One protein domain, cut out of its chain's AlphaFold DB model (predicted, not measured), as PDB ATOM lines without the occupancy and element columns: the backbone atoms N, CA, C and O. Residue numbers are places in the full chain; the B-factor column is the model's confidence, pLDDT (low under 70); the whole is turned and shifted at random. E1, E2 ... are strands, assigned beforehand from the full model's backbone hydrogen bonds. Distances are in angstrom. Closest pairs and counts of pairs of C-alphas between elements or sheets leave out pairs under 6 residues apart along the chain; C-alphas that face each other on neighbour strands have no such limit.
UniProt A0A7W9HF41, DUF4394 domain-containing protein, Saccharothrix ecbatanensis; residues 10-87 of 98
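What this domain is: This is residues 10 to 87 of the 98 residues of the protein "DUF4394 domain-containing protein" of Saccharothrix ecbatanensis (UniProt A0A7W9HF41). Two small, strongly twisted sheets stand partly face to face, the larger one E4 to E7 and the smaller one E1 to E3, with few close C-alphas between them. The long loop of residues 23 to 38, beyond E2 and E3, makes one end of the domain's length. The printed part has 78 residues with no named helix and seven strands, E1 to E7 in chain order; the sheets run E4 - E5 - E6 - E7 and E1 - E2 - E3, both antiparallel. The class is all strand, though 37 of the 78 residues, under half, are in named elements. The whole is compact, with a radius of gyration of the C-alphas of 12.6 A and spans of 41 by 28 by 19 A.

How they stand to each other: Begin with the sheet of E4, residues 52 to 57, E5, residues 63 to 67, E6, residues 70 to 74, and E7, residues 81 to 86. It is a meander, each strand the antiparallel neighbour of the one before, and its strands' lines turn by 69 degrees from edge to edge. In the hairpin E4 and E5, at 173 degrees, look for N 53 and O 66, 2.9 A apart. In the hairpin E5 and E6, at 148 degrees, N 74 and O 63 are 3.0 A apart. In the hairpin E6 and E7, at 150 degrees, N 73 and O 82 are 2.8 A apart. The other meander is E1, residues 10 to 13, E2, residues 18 to 22, and E3, residues 39 to 44; its sheet is only just strongly twisted, with C-alphas up to 4.0 A off its best plane. In the hairpin E1 and E2, at 135 degrees, N 11 and O 20 are 2.9 A apart. In the hairpin E2 and E3, at 154 degrees, N 19 and O 43 are 2.9 A apart. Between the sheets, the closest C-alphas of E1 and E4 are those of Ile 12 and Thr 52, 7.9 A apart. E2 and E6 are only just apart, at 8.5 A, and so are E3 and E7, at 8.5 A.

Where its parts are: Find C-alpha 52 at (2.788, -25.540, -24.531); from there E4 runs 14.2 A to C-alpha 57. E5 measures 13.6 A, E6 12.4 A and E7 14.3 A, ending at C-alpha 86 at (-0.516, -12.364, -20.042). In the other sheet, E1 begins at C-alpha 10 at (14.832, -29.903, -20.851) and measures 9.8 A, E2 12.5 A and E3 13.9 A.

The domain as a whole: The two C-alphas farthest apart are those of Pro 30 and Val 87, 41.5 A. The link of 16 residues from E2 to E3 is long. The printed part has no cut, its mean pLDDT is 93.6, and no printed residue is under 70.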
ATOM      1  N   TYR A  10      16.052 -29.988 -21.641       97.31
ATOM      2  CA  TYR A  10      14.832 -29.903 -20.851       97.31
ATOM      3  C   TYR A  10      13.605 -30.028 -21.742       97.31
ATOM      4  O   TYR A  10      13.597 -29.537 -22.870       97.31
ATOM      5  N   ALA A  11      12.549 -30.625 -21.203       95.69
ATOM      6  CA  ALA A  11      11.243 -30.676 -21.840       95.69
ATOM      7  C   ALA A  11      10.124 -30.536 -20.803       95.69
ATOM      8  O   ALA A  11      10.336 -30.672 -19.595       95.69
ATOM      9  N   ILE A  12       8.918 -30.268 -21.297       95.25
ATOM     10  CA  ILE A  12       7.699 -30.250 -20.496       95.25
ATOM     11  C   ILE A  12       6.916 -31.518 -20.792       95.25
ATOM     12  O   ILE A  12       6.482 -31.735 -21.920       95.25
ATOM     13  N   ASP A  13       6.704 -32.327 -19.762       93.75
ATOM     14  CA  ASP A  13       5.722 -33.399 -19.808       93.75
ATOM     15  C   ASP A  13       4.367 -32.815 -19.392       93.75
ATOM     16  O   ASP A  13       4.075 -32.643 -18.204       93.75
ATOM     17  N   SER A  14       3.555 -32.452 -20.385       88.69
ATOM     18  CA  SER A  14       2.223 -31.874 -20.177       88.69
ATOM     19  C   SER A  14       1.189 -32.900 -19.707       88.69
ATOM     20  O   SER A  14       0.204 -32.510 -19.084       88.69
ATOM     21  N   GLY A  15       1.419 -34.197 -19.943       90.31
ATOM     22  CA  GLY A  15       0.555 -35.271 -19.452       90.31
ATOM     23  C   GLY A  15       0.662 -35.432 -17.937       90.31
ATOM     24  O   GLY A  15      -0.350 -35.569 -17.251       90.31
ATOM     25  N   HIS A  16       1.882 -35.335 -17.403       93.06
ATOM     26  CA  HIS A  16       2.144 -35.438 -15.963       93.06
ATOM     27  C   HIS A  16       2.273 -34.084 -15.250       93.06
ATOM     28  O   HIS A  16       2.318 -34.035 -14.018       93.06
ATOM     29  N   GLY A  17       2.336 -32.976 -15.994       93.69
ATOM     30  CA  GLY A  17       2.542 -31.639 -15.439       93.69
ATOM     31  C   GLY A  17       3.897 -31.512 -14.740       93.69
ATOM     32  O   GLY A  17       3.969 -31.009 -13.612       93.69
ATOM     33  N   THR A  18       4.967 -31.988 -15.385       96.62
ATOM     34  CA  THR A  18       6.332 -31.973 -14.833       96.62
ATOM     35  C   THR A  18       7.348 -31.354 -15.788       96.62
ATOM     36  O   THR A  18       7.207 -31.428 -17.010       96.62
ATOM     37  N   LEU A  19       8.382 -30.735 -15.216       97.81
ATOM     38  CA  LEU A  19       9.632 -30.465 -15.917       97.81
ATOM     39  C   LEU A  19      10.457 -31.752 -15.908       97.81
ATOM     40  O   LEU A  19      10.616 -32.383 -14.857       97.81
ATOM     41  N   VAL A  20      11.004 -32.112 -17.061       98.00
ATOM     42  CA  VAL A  20      11.871 -33.280 -17.226       98.00
ATOM     43  C   VAL A  20      13.178 -32.881 -17.907       98.00
ATOM     44  O   VAL A  20      13.222 -31.897 -18.650       98.00
ATOM     45  N   THR A  21      14.233 -33.666 -17.695       97.94
ATOM     46  CA  THR A  21      15.396 -33.691 -18.588       97.94
ATOM     47  C   THR A  21      15.319 -34.886 -19.527       97.94
ATOM     48  O   THR A  21      14.820 -35.945 -19.148       97.94
ATOM     49  N   GLN A  22      15.836 -34.739 -20.746       97.12
ATOM     50  CA  GLN A  22      16.065 -35.860 -21.656       97.12
ATOM     51  C   GLN A  22      17.532 -36.286 -21.550       97.12
ATOM     52  O   GLN A  22      18.430 -35.543 -21.943       97.12
ATOM     53  N   GLY A  23      17.776 -37.469 -20.993       95.75
ATOM     54  CA  GLY A  23      19.080 -37.851 -20.456       95.75
ATOM     55  C   GLY A  23      19.324 -37.292 -19.049       95.75
ATOM     56  O   GLY A  23      18.497 -36.567 -18.488       95.75
ATOM     57  N   THR A  24      20.460 -37.652 -18.455       94.50
ATOM     58  CA  THR A  24      20.870 -37.080 -17.166       94.50
ATOM     59  C   THR A  24      21.417 -35.675 -17.352       94.50
ATOM     60  O   THR A  24      22.016 -35.351 -18.377       94.50
ATOM     61  N   ARG A  25      21.259 -34.848 -16.321       93.62
ATOM     62  CA  ARG A  25      21.833 -33.507 -16.276       93.62
ATOM     63  C   ARG A  25      23.358 -33.537 -16.378       93.62
ATOM     64  O   ARG A  25      24.003 -34.489 -15.933       93.62
ATOM     65  N   ALA A  26      23.928 -32.467 -16.921       91.06
ATOM     66  CA  ALA A  26      25.370 -32.269 -16.940       91.06
ATOM     67  C   ALA A  26      25.969 -32.417 -15.532       91.06
ATOM     68  O   ALA A  26      25.444 -31.871 -14.564       91.06
ATOM     69  N   GLY A  27      27.050 -33.190 -15.421       89.62
ATOM     70  CA  GLY A  27      27.720 -33.474 -14.148       89.62
ATOM     71  C   GLY A  27      27.096 -34.594 -13.301       89.62
ATOM     72  O   GLY A  27      27.696 -34.982 -12.303       89.62
ATOM     73  N   VAL A  28      25.948 -35.164 -13.688       91.25
ATOM     74  CA  VAL A  28      25.333 -36.302 -12.981       91.25
ATOM     75  C   VAL A  28      25.876 -37.632 -13.514       91.25
ATOM     76  O   VAL A  28      25.954 -37.839 -14.725       91.25
ATOM     77  N   THR A  29      26.234 -38.547 -12.606       91.00
ATOM     78  CA  THR A  29      26.713 -39.907 -12.917       91.00
ATOM     79  C   THR A  29      25.735 -40.950 -12.355       91.00
ATOM     80  O   THR A  29      25.311 -40.797 -11.209       91.00
ATOM     81  N   PRO A  30      25.388 -42.014 -13.107       91.50
ATOM     82  CA  PRO A  30      25.869 -42.345 -14.453       91.50
ATOM     83  C   PRO A  30      25.311 -41.407 -15.530       91.50
ATOM     84  O   PRO A  30      24.174 -40.960 -15.437       91.50
ATOM     85  N   VAL A  31      26.104 -41.143 -16.572       92.12
ATOM     86  CA  VAL A  31      25.663 -40.318 -17.704       92.12
ATOM     87  C   VAL A  31      24.702 -41.112 -18.587       92.12
ATOM     88  O   VAL A  31      25.044 -42.184 -19.087       92.12
ATOM     89  N   VAL A  32      23.518 -40.556 -18.842       92.69
ATOM     90  CA  VAL A  32      22.569 -41.049 -19.845       92.69
ATOM     91  C   VAL A  32      22.468 -40.024 -20.967       92.69
ATOM     92  O   VAL A  32      22.014 -38.904 -20.746       92.69
ATOM     93  N   SER A  33      22.891 -40.412 -22.174       91.88
ATOM     94  CA  SER A  33      22.856 -39.542 -23.356       91.88
ATOM     95  C   SER A  33      21.425 -39.073 -23.669       91.88
ATOM     96  O   SER A  33      20.518 -39.916 -23.706       91.88
ATOM     97  N   PRO A  34      21.209 -37.779 -23.981       92.62
ATOM     98  CA  PRO A  34      19.909 -37.284 -24.431       92.62
ATOM     99  C   PRO A  34      19.367 -38.013 -25.669       92.62
ATOM    100  O   PRO A  34      18.157 -38.170 -25.810       92.62
ATOM    101  N   ASN A  35      20.238 -38.550 -26.532       91.81
ATOM    102  CA  ASN A  35      19.830 -39.279 -27.742       91.81
ATOM    103  C   ASN A  35      19.111 -40.606 -27.448       91.81
ATOM    104  O   ASN A  35      18.530 -41.199 -28.348       91.81
ATOM    105  N   THR A  36      19.128 -41.075 -26.198       93.12
ATOM    106  CA  THR A  36      18.336 -42.241 -25.778       93.12
ATOM    107  C   THR A  36      16.842 -41.937 -25.670       93.12
ATOM    108  O   THR A  36      16.049 -42.864 -25.533       93.12
ATOM    109  N   GLY A  37      16.451 -40.657 -25.657       94.00
ATOM    110  CA  GLY A  37      15.061 -40.239 -25.450       94.00
ATOM    111  C   GLY A  37      14.531 -40.494 -24.034       94.00
ATOM    112  O   GLY A  37      13.368 -40.215 -23.761       94.00
ATOM    113  N   ARG A  38      15.355 -41.016 -23.113       96.19
ATOM    114  CA  ARG A  38      14.932 -41.311 -21.739       96.19
ATOM    115  C   ARG A  38      14.671 -40.020 -20.975       96.19
ATOM    116  O   ARG A  38      15.543 -39.155 -20.927       96.19
ATOM    117  N   LEU A  39      13.506 -39.927 -20.342       97.19
ATOM    118  CA  LEU A  39      13.104 -38.770 -19.548       97.19
ATOM    119  C   LEU A  39      13.371 -39.004 -18.058       97.19
ATOM    120  O   LEU A  39      13.144 -40.102 -17.546       97.19
ATOM    121  N   PHE A  40      13.828 -37.964 -17.368       97.44
ATOM    122  CA  PHE A  40      14.027 -37.945 -15.920       97.44
ATOM    123  C   PHE A  40      13.289 -36.750 -15.326       97.44
ATOM    124  O   PHE A  40      13.492 -35.613 -15.748       97.44
ATOM    125  N   THR A  41      12.422 -37.000 -14.349       98.06
ATOM    126  CA  THR A  41      11.641 -35.944 -13.699       98.06
ATOM    127  C   THR A  41      12.535 -35.035 -12.868       98.06
ATOM    128  O   THR A  41      13.250 -35.502 -11.987       98.06
ATOM    129  N   VAL A  42      12.437 -33.728 -13.117       98.25
ATOM    130  CA  VAL A  42      13.046 -32.681 -12.286       98.25
ATOM    131  C   VAL A  42      12.085 -32.303 -11.162       98.25
ATOM    132  O   VAL A  42      12.444 -32.314  -9.991       98.25
ATOM    133  N   GLY A  43      10.826 -32.022 -11.511       98.31
ATOM    134  CA  GLY A  43       9.805 -31.679 -10.531       98.31
ATOM    135  C   GLY A  43       8.474 -31.272 -11.150       98.31
ATOM    136  O   GLY A  43       8.335 -31.128 -12.365       98.31
ATOM    137  N   ARG A  44       7.459 -31.113 -10.296       97.44
ATOM    138  CA  ARG A  44       6.108 -30.713 -10.714       97.44
ATOM    139  C   ARG A  44       6.078 -29.232 -11.075       97.44
ATOM    140  O   ARG A  44       6.605 -28.406 -10.335       97.44
ATOM    141  N   LEU A  45       5.343 -28.899 -12.136       96.12
ATOM    142  CA  LEU A  45       5.162 -27.514 -12.584       96.12
ATOM    143  C   LEU A  45       4.402 -26.665 -11.555       96.12
ATOM    144  O   LEU A  45       4.584 -25.454 -11.484       96.12
ATOM    145  N   GLY A  46       3.545 -27.296 -10.745       91.81
ATOM    146  CA  GLY A  46       2.738 -26.623  -9.719       91.81
ATOM    147  C   GLY A  46       1.547 -25.833 -10.273       91.81
ATOM    148  O   GLY A  46       0.708 -25.378  -9.505       91.81
ATOM    149  N   VAL A  47       1.433 -25.727 -11.597       85.88
ATOM    150  CA  VAL A  47       0.292 -25.153 -12.314       85.88
ATOM    151  C   VAL A  47      -0.058 -26.050 -13.494       85.88
ATOM    152  O   VAL A  47       0.801 -26.763 -14.021       85.88
ATOM    153  N   HIS A  48      -1.316 -26.014 -13.928       83.44
ATOM    154  CA  HIS A  48      -1.711 -26.723 -15.138       83.44
ATOM    155  C   HIS A  48      -1.164 -25.989 -16.369       83.44
ATOM    156  O   HIS A  48      -1.617 -24.897 -16.714       83.44
ATOM    157  N   ILE A  49      -0.170 -26.597 -17.012       80.69
ATOM    158  CA  ILE A  49       0.327 -26.212 -18.330       80.69
ATOM    159  C   ILE A  49      -0.332 -27.179 -19.312       80.69
ATOM    160  O   ILE A  49      -0.023 -28.367 -19.305       80.69
ATOM    161  N   GLY A  50      -1.289 -26.677 -20.096       77.69
ATOM    162  CA  GLY A  50      -1.982 -27.463 -21.118       77.69
ATOM    163  C   GLY A  50      -1.100 -27.640 -22.355       77.69
ATOM    164  O   GLY A  50       0.038 -28.098 -22.271       77.69
ATOM    165  N   ARG A  51      -1.578 -27.211 -23.530       78.38
ATOM    166  CA  ARG A  51      -0.692 -27.103 -24.703       78.38
ATOM    167  C   ARG A  51       0.372 -26.033 -24.438       78.38
ATOM    168  O   ARG A  51       0.043 -24.874 -24.161       78.38
ATOM    169  N   THR A  52       1.637 -26.442 -24.488       77.75
ATOM    170  CA  THR A  52       2.788 -25.540 -24.531       77.75
ATOM    171  C   THR A  52       2.983 -25.056 -25.955       77.75
ATOM    172  O   THR A  52       3.191 -25.865 -26.858       77.75
ATOM    173  N   ASN A  53       2.959 -23.743 -26.149       85.31
ATOM    174  CA  ASN A  53       3.126 -23.116 -27.460       85.31
ATOM    175  C   ASN A  53       4.504 -22.439 -27.596       85.31
ATOM    176  O   ASN A  53       4.689 -21.545 -28.411       85.31
ATOM    177  N   GLY A  54       5.456 -22.829 -26.748       91.75
ATOM    178  CA  GLY A  54       6.823 -22.324 -26.724       91.75
ATOM    179  C   GLY A  54       7.495 -22.654 -25.395       91.75
ATOM    180  O   GLY A  54       6.868 -22.532 -24.343       91.75
ATOM    181  N   PHE A  55       8.750 -23.083 -25.449       95.00
ATOM    182  CA  PHE A  55       9.623 -23.260 -24.293       95.00
ATOM    183  C   PHE A  55      11.036 -22.897 -24.735       95.00
ATOM    184  O   PHE A  55      11.543 -23.503 -25.677       95.00
ATOM    185  N   ASP A  56      11.633 -21.893 -24.100       96.25
ATOM    186  CA  ASP A  56      12.984 -21.450 -24.434       96.25
ATOM    187  C   ASP A  56      13.806 -21.167 -23.177       96.25
ATOM    188  O   ASP A  56      13.270 -20.778 -22.131       96.25
ATOM    189  N   ILE A  57      15.112 -21.387 -23.299       96.38
ATOM    190  CA  ILE A  57      16.099 -21.242 -22.236       96.38
ATOM    191  C   ILE A  57      17.204 -20.319 -22.746       96.38
ATOM    192  O   ILE A  57      17.898 -20.630 -23.713       96.38
ATOM    193  N   ALA A  58      17.376 -19.180 -22.082       95.44
ATOM    194  CA  ALA A  58      18.458 -18.251 -22.364       95.44
ATOM    195  C   ALA A  58      19.819 -18.816 -21.900       95.44
ATOM    196  O   ALA A  58      19.862 -19.686 -21.025       95.44
ATOM    197  N   PRO A  59      20.951 -18.302 -22.424       92.44
ATOM    198  CA  PRO A  59      22.289 -18.770 -22.043       92.44
ATOM    199  C   PRO A  59      22.608 -18.661 -20.544       92.44
ATOM    200  O   PRO A  59      23.444 -19.408 -20.043       92.44
ATOM    201  N   ASP A  60      21.945 -17.751 -19.827       93.56
ATOM    202  CA  ASP A  60      22.078 -17.565 -18.378       93.56
ATOM    203  C   ASP A  60      21.210 -18.537 -17.548       93.56
ATOM    204  O   ASP A  60      21.183 -18.457 -16.320       93.56
ATOM    205  N   GLY A  61      20.485 -19.451 -18.202       93.06
ATOM    206  CA  GLY A  61      19.591 -20.416 -17.563       93.06
ATOM    207  C   GLY A  61      18.183 -19.885 -17.275       93.06
ATOM    208  O   GLY A  61      17.368 -20.604 -16.692       93.06
ATOM    209  N   ALA A  62      17.844 -18.656 -17.681       96.56
ATOM    210  CA  ALA A  62      16.470 -18.177 -17.604       96.56
ATOM    211  C   ALA A  62      15.561 -18.983 -18.542       96.56
ATOM    212  O   ALA A  62      15.785 -19.017 -19.745       96.56
ATOM    213  N   ALA A  63      14.496 -19.580 -18.002       97.75
ATOM    214  CA  ALA A  63      13.577 -20.412 -18.773       97.75
ATOM    215  C   ALA A  63      12.155 -19.841 -18.784       97.75
ATOM    216  O   ALA A  63      11.601 -19.490 -17.734       97.75
ATOM    217  N   LEU A  64      11.547 -19.774 -19.969       96.69
ATOM    218  CA  LEU A  64      10.172 -19.320 -20.171       96.69
ATOM    219  C   LEU A  64       9.367 -20.363 -20.932       96.69
ATOM    220  O   LEU A  64       9.836 -20.914 -21.921       96.69
ATOM    221  N   VAL A  65       8.123 -20.566 -20.508       95.88
ATOM    222  CA  VAL A  65       7.131 -21.391 -21.200       95.88
ATOM    223  C   VAL A  65       5.890 -20.567 -21.505       95.88
ATOM    224  O   VAL A  65       5.447 -19.755 -20.689       95.88
ATOM    225  N   ALA A  66       5.306 -20.799 -22.673       94.50
ATOM    226  CA  ALA A  66       4.032 -20.224 -23.063       94.50
ATOM    227  C   ALA A  66       2.925 -21.281 -23.053       94.50
ATOM    228  O   ALA A  66       3.087 -22.363 -23.619       94.50
ATOM    229  N   SER A  67       1.776 -20.962 -22.452       92.00
ATOM    230  CA  SER A  67       0.582 -21.815 -22.477       92.00
ATOM    231  C   SER A  67      -0.682 -20.971 -22.651       92.00
ATOM    232  O   SER A  67      -1.095 -20.231 -21.752       92.00
ATOM    233  N   GLY A  68      -1.288 -21.055 -23.839       91.06
ATOM    234  CA  GLY A  68      -2.368 -20.155 -24.247       91.06
ATOM    235  C   GLY A  68      -1.895 -18.698 -24.263       91.06
ATOM    236  O   GLY A  68      -0.932 -18.370 -24.953       91.06
ATOM    237  N   ALA A  69      -2.552 -17.841 -23.479       93.00
ATOM    238  CA  ALA A  69      -2.192 -16.432 -23.295       93.00
ATOM    239  C   ALA A  69      -1.124 -16.197 -22.206       93.00
ATOM    240  O   ALA A  69      -0.693 -15.067 -21.995       93.00
ATOM    241  N   ARG A  70      -0.735 -17.236 -21.456       92.94
ATOM    242  CA  ARG A  70       0.173 -17.103 -20.309       92.94
ATOM    243  C   ARG A  70       1.619 -17.240 -20.753       92.94
ATOM    244  O   ARG A  70       1.961 -18.220 -21.412       92.94
ATOM    245  N   VAL A  71       2.459 -16.315 -20.303       94.94
ATOM    246  CA  VAL A  71       3.917 -16.453 -20.303       94.94
ATOM    247  C   VAL A  71       4.352 -16.697 -18.866       94.94
ATOM    248  O   VAL A  71       4.076 -15.891 -17.974       94.94
ATOM    249  N   CYS A  72       5.015 -17.822 -18.631       95.38
ATOM    250  CA  CYS A  72       5.422 -18.259 -17.306       95.38
ATOM    251  C   CYS A  72       6.928 -18.504 -17.255       95.38
ATOM    252  O   CYS A  72       7.522 -18.964 -18.225       95.38
ATOM    253  N   ARG A  73       7.538 -18.245 -16.099       96.94
ATOM    254  CA  ARG A  73       8.927 -18.602 -15.813       96.94
ATOM    255  C   ARG A  73       8.973 -19.968 -15.155       96.94
ATOM    256  O   ARG A  73       8.155 -20.237 -14.275       96.94
ATOM    257  N   ILE A  74       9.938 -20.782 -15.565       97.62
ATOM    258  CA  ILE A  74      10.220 -22.083 -14.961       97.62
ATOM    259  C   ILE A  74      11.549 -22.003 -14.219       97.62
ATOM    260  O   ILE A  74      12.528 -21.463 -14.730       97.62
ATOM    261  N   ASP A  75      11.573 -22.539 -13.010       97.75
ATOM    262  CA  ASP A  75      12.799 -22.834 -12.284       97.75
ATOM    263  C   ASP A  75      13.346 -24.201 -12.742       97.75
ATOM    264  O   ASP A  75      12.679 -25.224 -12.586       97.75
ATOM    265  N   LEU A  76      14.536 -24.222 -13.354       97.88
ATOM    266  CA  LEU A  76      15.121 -25.431 -13.957       97.88
ATOM    267  C   LEU A  76      15.685 -26.440 -12.941       97.88
ATOM    268  O   LEU A  76      16.039 -27.552 -13.337       97.88
ATOM    269  N   GLU A  77      15.778 -26.064 -11.663       97.19
ATOM    270  CA  GLU A  77      16.217 -26.937 -10.567       97.19
ATOM    271  C   GLU A  77      15.038 -27.701  -9.963       97.19
ATOM    272  O   GLU A  77      15.136 -28.882  -9.648       97.19
ATOM    273  N   THR A  78      13.909 -27.014  -9.795       97.88
ATOM    274  CA  THR A  78      12.748 -27.519  -9.048       97.88
ATOM    275  C   THR A  78      11.559 -27.870  -9.934       97.88
ATOM    276  O   THR A  78      10.613 -28.512  -9.478       97.88
ATOM    277  N   GLY A  79      11.554 -27.399 -11.181       97.62
ATOM    278  CA  GLY A  79      10.421 -27.488 -12.094       97.62
ATOM    279  C   GLY A  79       9.285 -26.514 -11.797       97.62
ATOM    280  O   GLY A  79       8.324 -26.482 -12.557       97.62
ATOM    281  N   ARG A  80       9.356 -25.702 -10.733       97.69
ATOM    282  CA  ARG A  80       8.244 -24.824 -10.345       97.69
ATOM    283  C   ARG A  80       8.013 -23.716 -11.364       97.69
ATOM    284  O   ARG A  80       8.945 -23.052 -11.817       97.69
ATOM    285  N   VAL A  81       6.741 -23.477 -11.662       96.19
ATOM    286  CA  VAL A  81       6.304 -22.450 -12.605       96.19
ATOM    287  C   VAL A  81       5.671 -21.277 -11.869       96.19
ATOM    288  O   VAL A  81       4.862 -21.458 -10.960       96.19
ATOM    289  N   ARG A  82       5.988 -20.057 -12.311       95.38
ATOM    290  CA  ARG A  82       5.290 -18.830 -11.903       95.38
ATOM    291  C   ARG A  82       4.861 -18.008 -13.110       95.38
ATOM    292  O   ARG A  82       5.603 -17.908 -14.088       95.38
ATOM    293  N   LEU A  83       3.681 -17.397 -13.039       94.69
ATOM    294  CA  LEU A  83       3.207 -16.481 -14.074       94.69
ATOM    295  C   LEU A  83       4.118 -15.246 -14.131       94.69
ATOM    296  O   LEU A  83       4.439 -14.667 -13.096       94.69
ATOM    297  N   VAL A  84       4.526 -14.857 -15.338       95.50
ATOM    298  CA  VAL A  84       5.242 -13.598 -15.597       95.50
ATOM    299  C   VAL A  84       4.274 -12.559 -16.147       95.50
ATOM    300  O   VAL A  84       4.310 -11.408 -15.730       95.50
ATOM    301  N   GLY A  85       3.383 -12.969 -17.048       94.75
ATOM    302  CA  GLY A  85       2.393 -12.072 -17.622       94.75
ATOM    303  C   GLY A  85       1.415 -12.767 -18.557       94.75
ATOM    304  O   GLY A  85       1.521 -13.964 -18.841       94.75
ATOM    305  N   LEU A  86       0.451 -11.980 -19.024       94.75
ATOM    306  CA  LEU A  86      -0.516 -12.364 -20.042       94.75
ATOM    307  C   LEU A  86      -0.236 -11.577 -21.318       94.75
ATOM    308  O   LEU A  86       0.096 -10.395 -21.253       94.75
ATOM    309  N   VAL A  87      -0.404 -12.223 -22.465       92.38
ATOM    310  CA  VAL A  87      -0.402 -11.556 -23.770       92.38
ATOM    311  C   VAL A  87      -1.817 -11.529 -24.354       92.38
ATOM    312  O   VAL A  87      -2.620 -12.411 -24.039       92.38
TER     313      VAL A  87